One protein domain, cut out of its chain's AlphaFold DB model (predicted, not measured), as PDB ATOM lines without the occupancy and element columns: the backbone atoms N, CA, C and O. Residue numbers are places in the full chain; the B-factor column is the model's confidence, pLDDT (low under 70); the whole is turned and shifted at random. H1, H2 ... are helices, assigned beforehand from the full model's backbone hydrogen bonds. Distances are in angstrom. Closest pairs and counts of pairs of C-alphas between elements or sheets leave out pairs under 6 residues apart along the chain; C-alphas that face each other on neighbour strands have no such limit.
ATOM      1  N   GLN A   9     153.393 162.299 105.807       56.97
ATOM      2  CA  GLN A   9     153.331 160.857 106.043       56.97
ATOM      3  C   GLN A   9     154.654 160.270 106.555       56.97
ATOM      4  O   GLN A   9     154.616 159.287 107.280       56.97
ATOM      5  N   TYR A  10     155.802 160.884 106.245       51.38
ATOM      6  CA  TYR A  10     157.097 160.447 106.786       51.38
ATOM      7  C   TYR A  10     157.436 161.055 108.165       51.38
ATOM      8  O   TYR A  10     158.314 160.531 108.847       51.38
ATOM      9  N   ASP A  11     156.754 162.124 108.604       54.03
ATOM     10  CA  ASP A  11     156.952 162.707 109.949       54.03
ATOM     11  C   ASP A  11     156.327 161.830 111.050       54.03
ATOM     12  O   ASP A  11     156.855 161.772 112.165       54.03
ATOM     13  N   ASP A  12     155.237 161.124 110.724       55.00
ATOM     14  CA  ASP A  12     154.590 160.140 111.601       55.00
ATOM     15  C   ASP A  12     155.501 158.926 111.861       55.00
ATOM     16  O   ASP A  12     155.703 158.535 113.009       55.00
ATOM     17  N   GLU A  13     156.117 158.362 110.815       59.09
ATOM     18  CA  GLU A  13     156.981 157.172 110.932       59.09
ATOM     19  C   GLU A  13     158.309 157.448 111.657       59.09
ATOM     20  O   GLU A  13     158.909 156.533 112.221       59.09
ATOM     21  N   ASN A  14     158.761 158.704 111.683       66.94
ATOM     22  CA  ASN A  14     160.023 159.102 112.311       66.94
ATOM     23  C   ASN A  14     159.856 159.550 113.781       66.94
ATOM     24  O   ASN A  14     160.803 160.047 114.391       66.94
ATOM     25  N   GLY A  15     158.644 159.431 114.345       71.69
ATOM     26  CA  GLY A  15     158.336 159.819 115.728       71.69
ATOM     27  C   GLY A  15     158.400 161.330 115.987       71.69
ATOM     28  O   GLY A  15     158.429 161.761 117.143       71.69
ATOM     29  N   ALA A  16     158.430 162.157 114.935       75.56
ATOM     30  CA  ALA A  16     158.544 163.607 115.068       75.56
ATOM     31  C   ALA A  16     157.291 164.209 115.725       75.56
ATOM     32  O   ALA A  16     157.405 165.114 116.558       75.56
ATOM     33  N   LEU A  17     156.108 163.670 115.410       78.19
ATOM     34  CA  LEU A  17     154.861 164.087 116.054       78.19
ATOM     35  C   LEU A  17     154.799 163.677 117.529       78.19
ATOM     36  O   LEU A  17     154.424 164.505 118.359       78.19
ATOM     37  N   ASP A  18     155.250 162.472 117.881       82.12
ATOM     38  CA  ASP A  18     155.317 162.017 119.277       82.12
ATOM     39  C   ASP A  18     156.282 162.874 120.104       82.12
ATOM     40  O   ASP A  18     155.964 163.295 121.219       82.12
ATOM     41  N   ALA A  19     157.446 163.209 119.539       84.56
ATOM     42  CA  ALA A  19     158.405 164.103 120.175       84.56
ATOM     43  C   ALA A  19     157.835 165.520 120.361       84.56
ATOM     44  O   ALA A  19     158.042 166.147 121.407       84.56
ATOM     45  N   GLN A  20     157.090 166.031 119.375       87.38
ATOM     46  CA  GLN A  20     156.436 167.334 119.467       87.38
ATOM     47  C   GLN A  20     155.339 167.338 120.538       87.38
ATOM     48  O   GLN A  20     155.298 168.266 121.354       87.38
ATOM     49  N   LEU A  21     154.498 166.302 120.575       88.81
ATOM     50  CA  LEU A  21     153.455 166.133 121.584       88.81
ATOM     51  C   LEU A  21     154.069 166.034 122.985       88.81
ATOM     52  O   LEU A  21     153.679 166.777 123.884       88.81
ATOM     53  N   HIS A  22     155.099 165.203 123.156       88.69
ATOM     54  CA  HIS A  22     155.829 165.084 124.415       88.69
ATOM     55  C   HIS A  22     156.437 166.424 124.855       88.69
ATOM     56  O   HIS A  22     156.290 166.827 126.010       88.69
ATOM     57  N   SER A  23     157.075 167.158 123.935       91.62
ATOM     58  CA  SER A  23     157.639 168.482 124.220       91.62
ATOM     59  C   SER A  23     156.567 169.471 124.680       91.62
ATOM     60  O   SER A  23     156.803 170.242 125.613       91.62
ATOM     61  N   GLN A  24     155.392 169.455 124.051       93.44
ATOM     62  CA  GLN A  24     154.271 170.305 124.439       93.44
ATOM     63  C   GLN A  24     153.757 169.941 125.836       93.44
ATOM     64  O   GLN A  24     153.632 170.828 126.680       93.44
ATOM     65  N   THR A  25     153.555 168.652 126.113       94.31
ATOM     66  CA  THR A  25     153.153 168.158 127.435       94.31
ATOM     67  C   THR A  25     154.150 168.581 128.513       94.31
ATOM     68  O   THR A  25     153.757 169.160 129.524       94.31
ATOM     69  N   MET A  26     155.455 168.395 128.286       94.25
ATOM     70  CA  MET A  26     156.493 168.777 129.252       94.25
ATOM     71  C   MET A  26     156.588 170.292 129.476       94.25
ATOM     72  O   MET A  26     156.877 170.723 130.593       94.25
ATOM     73  N   ARG A  27     156.301 171.121 128.463       95.75
ATOM     74  CA  ARG A  27     156.198 172.581 128.648       95.75
ATOM     75  C   ARG A  27     155.037 172.949 129.562       95.75
ATOM     76  O   ARG A  27     155.226 173.775 130.453       95.75
ATOM     77  N   THR A  28     153.875 172.332 129.372       95.56
ATOM     78  CA  THR A  28     152.709 172.569 130.229       95.56
ATOM     79  C   THR A  28     152.976 172.097 131.660       95.56
ATOM     80  O   THR A  28     152.727 172.849 132.597       95.56
ATOM     81  N   VAL A  29     153.596 170.923 131.848       96.44
ATOM     82  CA  VAL A  29     154.047 170.461 133.177       96.44
ATOM     83  C   VAL A  29     154.984 171.485 133.820       96.44
ATOM     84  O   VAL A  29     154.784 171.876 134.970       96.44
ATOM     85  N   GLY A  30     155.989 171.960 133.080       96.25
ATOM     86  CA  GLY A  30     156.917 172.980 133.564       96.25
ATOM     87  C   GLY A  30     156.211 174.275 133.967       96.25
ATOM     88  O   GLY A  30     156.514 174.831 135.023       96.25
ATOM     89  N   PHE A  31     155.243 174.730 133.168       97.31
ATOM     90  CA  PHE A  31     154.423 175.898 133.482       97.31
ATOM     91  C   PHE A  31     153.655 175.709 134.796       97.31
ATOM     92  O   PHE A  31     153.761 176.559 135.680       97.31
ATOM     93  N   GLU A  32     152.963 174.582 134.973       97.56
ATOM     94  CA  GLU A  32     152.193 174.313 136.192       97.56
ATOM     95  C   GLU A  32     153.071 174.238 137.444       97.56
ATOM     96  O   GLU A  32     152.708 174.796 138.482       97.56
ATOM     97  N   VAL A  33     154.261 173.636 137.344       97.44
ATOM     98  CA  VAL A  33     155.242 173.617 138.443       97.44
ATOM     99  C   VAL A  33     155.710 175.033 138.791       97.44
ATOM    100  O   VAL A  33     155.832 175.368 139.970       97.44
ATOM    101  N   TRP A  34     155.939 175.900 137.802       97.00
ATOM    102  CA  TRP A  34     156.368 177.285 138.044       97.00
ATOM    103  C   TRP A  34     155.309 178.152 138.730       97.00
ATOM    104  O   TRP A  34     155.677 179.070 139.467       97.00
ATOM    105  N   GLN A  35     154.026 177.843 138.539       96.56
ATOM    106  CA  GLN A  35     152.910 178.502 139.225       96.56
ATOM    107  C   GLN A  35     152.758 178.064 140.692       96.56
ATOM    108  O   GLN A  35     152.009 178.683 141.450       96.56
ATOM    109  N   MET A  36     153.445 177.002 141.123       96.75
ATOM    110  CA  MET A  36     153.447 176.589 142.524       96.75
ATOM    111  C   MET A  36     154.301 177.542 143.368       96.75
ATOM    112  O   MET A  36     155.359 178.021 142.952       96.75
ATOM    113  N   VAL A  37     153.869 177.783 144.604       95.62
ATOM    114  CA  VAL A  37     154.637 178.588 145.562       95.62
ATOM    115  C   VAL A  37     155.682 177.736 146.291       95.62
ATOM    116  O   VAL A  37     155.571 176.510 146.389       95.62
ATOM    117  N   SER A  38     156.717 178.394 146.818       93.25
ATOM    118  CA  SER A  38     157.632 177.775 147.785       93.25
ATOM    119  C   SER A  38     156.862 177.467 149.080       93.25
ATOM    120  O   SER A  38     156.079 178.318 149.501       93.25
ATOM    121  N   PRO A  39     157.065 176.305 149.731       95.19
ATOM    122  CA  PRO A  39     158.134 175.322 149.502       95.19
ATOM    123  C   PRO A  39     157.829 174.232 148.460       95.19
ATOM    124  O   PRO A  39     158.742 173.513 148.055       95.19
ATOM    125  N   TRP A  40     156.583 174.096 147.999       97.00
ATOM    126  CA  TRP A  40     156.158 172.961 147.167       97.00
ATOM    127  C   TRP A  40     156.853 172.913 145.807       97.00
ATOM    128  O   TRP A  40     157.325 171.853 145.398       97.00
ATOM    129  N   ARG A  41     156.992 174.063 145.135       97.12
ATOM    130  CA  ARG A  41     157.749 174.154 143.877       97.12
ATOM    131  C   ARG A  41     159.173 173.631 144.040       97.12
ATOM    132  O   ARG A  41     159.638 172.813 143.252       97.12
ATOM    133  N   ASP A  42     159.864 174.105 145.071       96.00
ATOM    134  CA  ASP A  42     161.268 173.777 145.299       96.00
ATOM    135  C   ASP A  42     161.433 172.290 145.657       96.00
ATOM    136  O   ASP A  42     162.381 171.650 145.198       96.00
ATOM    137  N   ALA A  43     160.482 171.718 146.408       96.62
ATOM    138  CA  ALA A  43     160.431 170.286 146.697       96.62
ATOM    139  C   ALA A  43     160.284 169.441 145.419       96.62
ATOM    140  O   ALA A  43     161.031 168.476 145.244       96.62
ATOM    141  N   ILE A  44     159.384 169.824 144.505       97.38
ATOM    142  CA  ILE A  44     159.188 169.132 143.222       97.38
ATOM    143  C   ILE A  44     160.432 169.235 142.343       97.38
ATOM    144  O   ILE A  44     160.910 168.213 141.856       97.38
ATOM    145  N   LEU A  45     160.996 170.432 142.167       96.44
ATOM    146  CA  LEU A  45     162.164 170.634 141.302       96.44
ATOM    147  C   LEU A  45     163.384 169.846 141.789       96.44
ATOM    148  O   LEU A  45     164.096 169.236 140.990       96.44
ATOM    149  N   ILE A  46     163.616 169.815 143.103       95.62
ATOM    150  CA  ILE A  46     164.695 169.010 143.678       95.62
ATOM    151  C   ILE A  46     164.420 167.523 143.515       95.62
ATOM    152  O   ILE A  46     165.323 166.783 143.129       95.62
ATOM    153  N   ASN A  47     163.195 167.073 143.798       95.62
ATOM    154  CA  ASN A  47     162.849 165.669 143.644       95.62
ATOM    155  C   ASN A  47     163.001 165.216 142.186       95.62
ATOM    156  O   ASN A  47     163.617 164.184 141.945       95.62
ATOM    157  N   ALA A  48     162.556 166.024 141.224       95.75
ATOM    158  CA  ALA A  48     162.731 165.765 139.799       95.75
ATOM    159  C   ALA A  48     164.214 165.677 139.409       95.75
ATOM    160  O   ALA A  48     164.610 164.748 138.711       95.75
ATOM    161  N   ARG A  49     165.058 166.591 139.909       95.75
ATOM    162  CA  ARG A  49     166.506 166.562 139.655       95.75
ATOM    163  C   ARG A  49     167.175 165.316 140.232       95.75
ATOM    164  O   ARG A  49     168.024 164.719 139.577       95.75
ATOM    165  N   ASN A  50     166.784 164.934 141.444       94.94
ATOM    166  CA  ASN A  50     167.253 163.719 142.098       94.94
ATOM    167  C   ASN A  50     166.862 162.468 141.286       94.94
ATOM    168  O   ASN A  50     167.715 161.631 141.002       94.94
ATOM    169  N   LEU A  51     165.605 162.377 140.837       95.50
ATOM    170  CA  LEU A  51     165.112 161.265 140.013       95.50
ATOM    171  C   LEU A  51     165.807 161.192 138.649       95.50
ATOM    172  O   LEU A  51     166.239 160.115 138.250       95.50
ATOM    173  N   ALA A  52     165.972 162.327 137.965       95.62
ATOM    174  CA  ALA A  52     166.619 162.391 136.653       95.62
ATOM    175  C   ALA A  52     168.085 161.928 136.681       95.62
ATOM    176  O   ALA A  52     168.591 161.420 135.686       95.62
ATOM    177  N   LEU A  53     168.765 162.105 137.817       95.25
ATOM    178  CA  LEU A  53     170.163 161.716 138.001       95.25
ATOM    179  C   LEU A  53     170.331 160.402 138.781       95.25
ATOM    180  O   LEU A  53     171.462 159.963 138.968       95.25
ATOM    181  N   GLY A  54     169.242 159.794 139.262       94.56
ATOM    182  CA  GLY A  54     169.288 158.587 140.092       94.56
ATOM    183  C   GLY A  54     169.999 158.771 141.442       94.56
ATOM    184  O   GLY A  54     170.500 157.803 142.006       94.56
ATOM    185  N   MET A  55     170.078 160.001 141.961       92.75
ATOM    186  CA  MET A  55     170.805 160.348 143.192       92.75
ATOM    187  C   MET A  55     169.934 161.188 144.129       92.75
ATOM    188  O   MET A  55     169.053 161.901 143.673       92.75
ATOM    189  N   THR A  56     170.204 161.183 145.437       88.38
ATOM    190  CA  THR A  56     169.427 161.929 146.455       88.38
ATOM    191  C   THR A  56     170.255 163.002 147.173       88.38
ATOM    192  O   THR A  56     170.150 163.208 148.384       88.38
ATOM    193  N   VAL A  57     171.106 163.705 146.423       87.56
ATOM    194  CA  VAL A  57     172.082 164.665 146.977       87.56
ATOM    195  C   VAL A  57     171.620 166.119 146.920       87.56
ATOM    196  O   VAL A  57     172.091 166.941 147.707       87.56
ATOM    197  N   PHE A  58     170.694 166.465 146.022       87.69
ATOM    198  CA  PHE A  58     170.244 167.847 145.888       87.69
ATOM    199  C   PHE A  58     169.304 168.211 147.040       87.69
ATOM    200  O   PHE A  58     168.343 167.496 147.329       87.69
ATOM    201  N   ARG A  59     169.592 169.341 147.694       87.62
ATOM    202  CA  ARG A  59     168.821 169.906 148.810       87.62
ATOM    203  C   ARG A  59     168.650 171.412 148.601       87.62
ATOM    204  O   ARG A  59     169.506 172.047 147.990       87.62
ATOM    205  N   SER A  60     167.547 171.977 149.095       88.31
ATOM    206  CA  SER A  60     167.304 173.427 149.098       88.31
ATOM    207  C   SER A  60     167.345 173.920 150.538       88.31
ATOM    208  O   SER A  60     166.681 173.310 151.375       88.31
ATOM    209  N   PRO A  61     168.022 175.044 150.820       89.25
ATOM    210  CA  PRO A  61     167.978 175.686 152.133       89.25
ATOM    211  C   PRO A  61     166.589 176.253 152.480       89.25
ATOM    212  O   PRO A  61     166.353 176.647 153.613       89.25
ATOM    213  N   ARG A  62     165.656 176.310 151.516       88.31
ATOM    214  CA  ARG A  62     164.249 176.686 151.755       88.31
ATOM    215  C   ARG A  62     163.382 175.506 152.201       88.31
ATOM    216  O   ARG A  62     162.200 175.696 152.480       88.31
ATOM    217  N   LEU A  63     163.937 174.293 152.220       90.88
ATOM    218  CA  LEU A  63     163.274 173.096 152.725       90.88
ATOM    219  C   LEU A  63     163.824 172.745 154.115       90.88
ATOM    220  O   LEU A  63     164.987 173.023 154.390       90.88
ATOM    221  N   PRO A  64     163.024 172.103 154.980       92.25
ATOM    222  CA  PRO A  64     163.477 171.686 156.305       92.25
ATOM    223  C   PRO A  64     164.674 170.726 156.269       92.25
ATOM    224  O   PRO A  64     164.776 169.863 155.392       92.25
ATOM    225  N   ASP A  65     165.537 170.801 157.282       88.94
ATOM    226  CA  ASP A  65     166.661 169.868 157.447       88.94
ATOM    227  C   ASP A  65     166.212 168.474 157.909       88.94
ATOM    228  O   ASP A  65     166.848 167.467 157.581       88.94
ATOM    229  N   CYS A  66     165.070 168.398 158.597       91.88
ATOM    230  CA  CYS A  66     164.444 167.141 158.992       91.88
ATOM    231  C   CYS A  66     163.913 166.384 157.766       91.88
ATOM    232  O   CYS A  66     163.078 166.890 157.013       91.88
ATOM    233  N   GLU A  67     164.378 165.149 157.581       90.00
ATOM    234  CA  GLU A  67     164.006 164.307 156.443       90.00
ATOM    235  C   GLU A  67     162.517 163.969 156.411       90.00
ATOM    236  O   GLU A  67     161.883 164.127 155.369       90.00
ATOM    237  N   MET A  68     161.947 163.607 157.561       93.81
ATOM    238  CA  MET A  68     160.519 163.314 157.692       93.81
ATOM    239  C   MET A  68     159.669 164.513 157.256       93.81
ATOM    240  O   MET A  68     158.777 164.380 156.422       93.81
ATOM    241  N   ARG A  69     160.024 165.719 157.714       93.31
ATOM    242  CA  ARG A  69     159.295 166.938 157.345       93.31
ATOM    243  C   ARG A  69     159.427 167.278 155.857       93.31
ATOM    244  O   ARG A  69     158.488 167.805 155.266       93.31
ATOM    245  N   ARG A  70     160.566 166.975 155.222       93.38
ATOM    246  CA  ARG A  70     160.699 167.111 153.758       93.38
ATOM    247  C   ARG A  70     159.817 166.127 153.010       93.38
ATOM    248  O   ARG A  70     159.241 166.512 151.997       93.38
ATOM    249  N   ALA A  71     159.732 164.885 153.481       93.44
ATOM    250  CA  ALA A  71     158.877 163.877 152.870       93.44
ATOM    251  C   ALA A  71     157.404 164.311 152.922       93.44
ATOM    252  O   ALA A  71     156.731 164.261 151.897       93.44
ATOM    253  N   GLU A  72     156.943 164.843 154.059       96.50
ATOM    254  CA  GLU A  72     155.595 165.416 154.201       96.50
ATOM    255  C   GLU A  72     155.331 166.538 153.184       96.50
ATOM    256  O   GLU A  72     154.332 166.505 152.468       96.50
ATOM    257  N   ILE A  73     156.256 167.500 153.057       96.44
ATOM    258  CA  ILE A  73     156.134 168.599 152.081       96.44
ATOM    259  C   ILE A  73     156.117 168.067 150.646       96.44
ATOM    260  O   ILE A  73     155.402 168.605 149.805       96.44
ATOM    261  N   LEU A  74     156.910 167.037 150.343       96.50
ATOM    262  CA  LEU A  74     156.953 166.444 149.010       96.50
ATOM    263  C   LEU A  74     155.644 165.727 148.664       96.50
ATOM    264  O   LEU A  74     155.188 165.851 147.530       96.50
ATOM    265  N   VAL A  75     155.045 165.003 149.613       97.94
ATOM    266  CA  VAL A  75     153.717 164.392 149.436       97.94
ATOM    267  C   VAL A  75     152.688 165.481 149.152       97.94
ATOM    268  O   VAL A  75     152.057 165.457 148.099       97.94
ATOM    269  N   GLU A  76     152.621 166.510 149.999       97.75
ATOM    270  CA  GLU A  76     151.686 167.620 149.799       97.75
ATOM    271  C   GLU A  76     151.914 168.333 148.452       97.75
ATOM    272  O   GLU A  76     150.969 168.702 147.753       97.75
ATOM    273  N   ALA A  77     153.174 168.525 148.057       97.56
ATOM    274  CA  ALA A  77     153.517 169.148 146.786       97.56
ATOM    275  C   ALA A  77     153.049 168.314 145.586       97.56
ATOM    276  O   ALA A  77     152.597 168.891 144.595       97.56
ATOM    277  N   ARG A  78     153.137 166.980 145.667       97.62
ATOM    278  CA  ARG A  78     152.660 166.065 144.622       97.62
ATOM    279  C   ARG A  78     151.146 166.108 144.494       97.62
ATOM    280  O   ARG A  78     150.671 166.235 143.372       97.62
ATOM    281  N   ASP A  79     150.416 166.110 145.604       97.88
ATOM    282  CA  ASP A  79     148.951 166.212 145.585       97.88
ATOM    283  C   ASP A  79     148.497 167.525 144.935       97.88
ATOM    284  O   ASP A  79     147.620 167.549 144.069       97.88
ATOM    285  N   LYS A  80     149.149 168.643 145.290       97.56
ATOM    286  CA  LYS A  80     148.863 169.940 144.661       97.56
ATOM    287  C   LYS A  80     149.209 169.947 143.178       97.56
ATOM    288  O   LYS A  80     148.461 170.528 142.399       97.56
ATOM    289  N   LEU A  81     150.338 169.353 142.791       97.38
ATOM    290  CA  LEU A  81     150.725 169.267 141.389       97.38
ATOM    291  C   LEU A  81     149.728 168.409 140.601       97.38
ATOM    292  O   LEU A  81     149.298 168.846 139.542       97.38
ATOM    293  N   ALA A  82     149.309 167.259 141.132       97.31
ATOM    294  CA  ALA A  82     148.330 166.379 140.498       97.31
ATOM    295  C   ALA A  82     147.024 167.129 140.201       97.31
ATOM    296  O   ALA A  82     146.612 167.195 139.048       97.31
ATOM    297  N   LEU A  83     146.473 167.840 141.191       96.94
ATOM    298  CA  LEU A  83     145.264 168.650 141.011       96.94
ATOM    299  C   LEU A  83     145.420 169.735 139.927       96.94
ATOM    300  O   LEU A  83     144.459 170.102 139.252       96.94
ATOM    301  N   ARG A  84     146.620 170.309 139.776       96.62
ATOM    302  CA  ARG A  84     146.897 171.295 138.720       96.62
ATOM    303  C   ARG A  84     147.004 170.642 137.348       96.62
ATOM    304  O   ARG A  84     146.473 171.191 136.389       96.62
ATOM    305  N   LEU A  85     147.656 169.485 137.262       96.19
ATOM    306  CA  LEU A  85     147.792 168.727 136.021       96.19
ATOM    307  C   LEU A  85     146.436 168.201 135.533       96.19
ATOM    308  O   LEU A  85     146.154 168.331 134.345       96.19
ATOM    309  N   GLU A  86     145.569 167.733 136.435       96.88
ATOM    310  CA  GLU A  86     144.177 167.369 136.123       96.88
ATOM    311  C   GLU A  86     143.414 168.560 135.527       96.88
ATOM    312  O   GLU A  86     142.806 168.469 134.461       96.88
ATOM    313  N   LYS A  87     143.506 169.738 136.158       95.44
ATOM    314  CA  LYS A  87     142.879 170.971 135.643       95.44
ATOM    315  C   LYS A  87     143.446 171.424 134.297       95.44
ATOM    316  O   LYS A  87     142.737 172.082 133.540       95.44
ATOM    317  N   ALA A  88     144.704 171.099 134.013       93.88
ATOM    318  CA  ALA A  88     145.354 171.360 132.734       93.88
ATOM    319  C   ALA A  88     145.063 170.277 131.672       93.88
ATOM    320  O   ALA A  88     145.502 170.425 130.533       93.88
ATOM    321  N   GLY A  89     144.333 169.209 132.024       94.88
ATOM    322  CA  GLY A  89     143.996 168.101 131.126       94.88
ATOM    323  C   GLY A  89     145.170 167.166 130.819       94.88
ATOM    324  O   GLY A  89     145.215 166.581 129.740       94.88
TER     325      GLY A  89
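AT A GLANCE: This is residues 9 to 89 of the 91 residues of an uncharacterized protein of Methylibium sp. T29 (UniProt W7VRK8). The longest helix, H4, lies across the corner of a V made by H2 and H3: the last part of H2 and the first part of H3 pack on it. Residues 9 to 24, which include H1 and the first part of H2, stick out of this body as an arm, and the link of residues 54 to 66 leads from the far end of H3 back to the beginning of H4. The printed part has 81 residues with four named helices, H1, H2, H3 and H4 along the chain, and no named strand; the class is all helix. The whole is loose, with a radius of gyration of the C-alphas of 15.8 A, and flat, spanning 54 by 29 by 15 A.

HOW THE PARTS SIT: H4, residues 67 to 87, touches H3, residues 40 to 53, about perpendicular at 82 degrees. H4 touches H3 with residues 70 to 78 alone, and H3 touches H4 with residues 40 to 44 alone; the closest C-alphas, those of Trp 40 and Ala 77, are 4.7 A apart. H4 also touches H2, residues 16 to 34: H4 touches H2 with residues 81 to 85 alone, and H2 touches H4 with residues 29 to 33 alone; the closest C-alphas, those of Glu 32 and Arg 84, are 6.6 A apart. These two run opposite ways at a steep tilt of 58 degrees. H2 and H3 form a helical hairpin and only just touch, with 3 pairs of C-alphas within 8 A; the closest are those of Val 33 and Arg 41, 6.0 A apart. They run opposite ways at a steep tilt of 40 degrees. The helix packing is mostly crossed: of the 3 pairs of helices that touch, 0 are at a shallow tilt. H1, residues 9 to 13, is close to H2 but not clearly touching, with the closest C-alphas, those of Asp 11 and Leu 17, 6.6 A apart; it is apart from H3 and H4. In H2, H3 and H4 every O i to N i+4 pair is within hydrogen-bond range; in H1 0 of 1 is, and 0 of 2 O i to N i+3 pairs.

IN THESE COORDINATES: H4 measures 30.4 A from first to last C-alpha, from C-alpha 67 at (164.006, 164.307, 156.443) to C-alpha 87 at (142.879, 170.971, 135.643). H3 measures 20.2 A and H2 26.8 A. H1 measures 7.1 A and begins with C-alpha 9 at (153.331, 160.857, 106.043).

THE WHOLE: The two C-alphas farthest apart, those of Gln 9 and Cys 66, are 54.5 A apart. Without residues 9 to 24, which stand free, the body spans 34 by 22 by 15 A. The printed part has no cut. The links H1 to H2 and H2 to H3 are tight, and the link H3 to H4, 13 residues, is long. The mean pLDDT of the printed part is 90.7, and residues 9 to 14 are under 70.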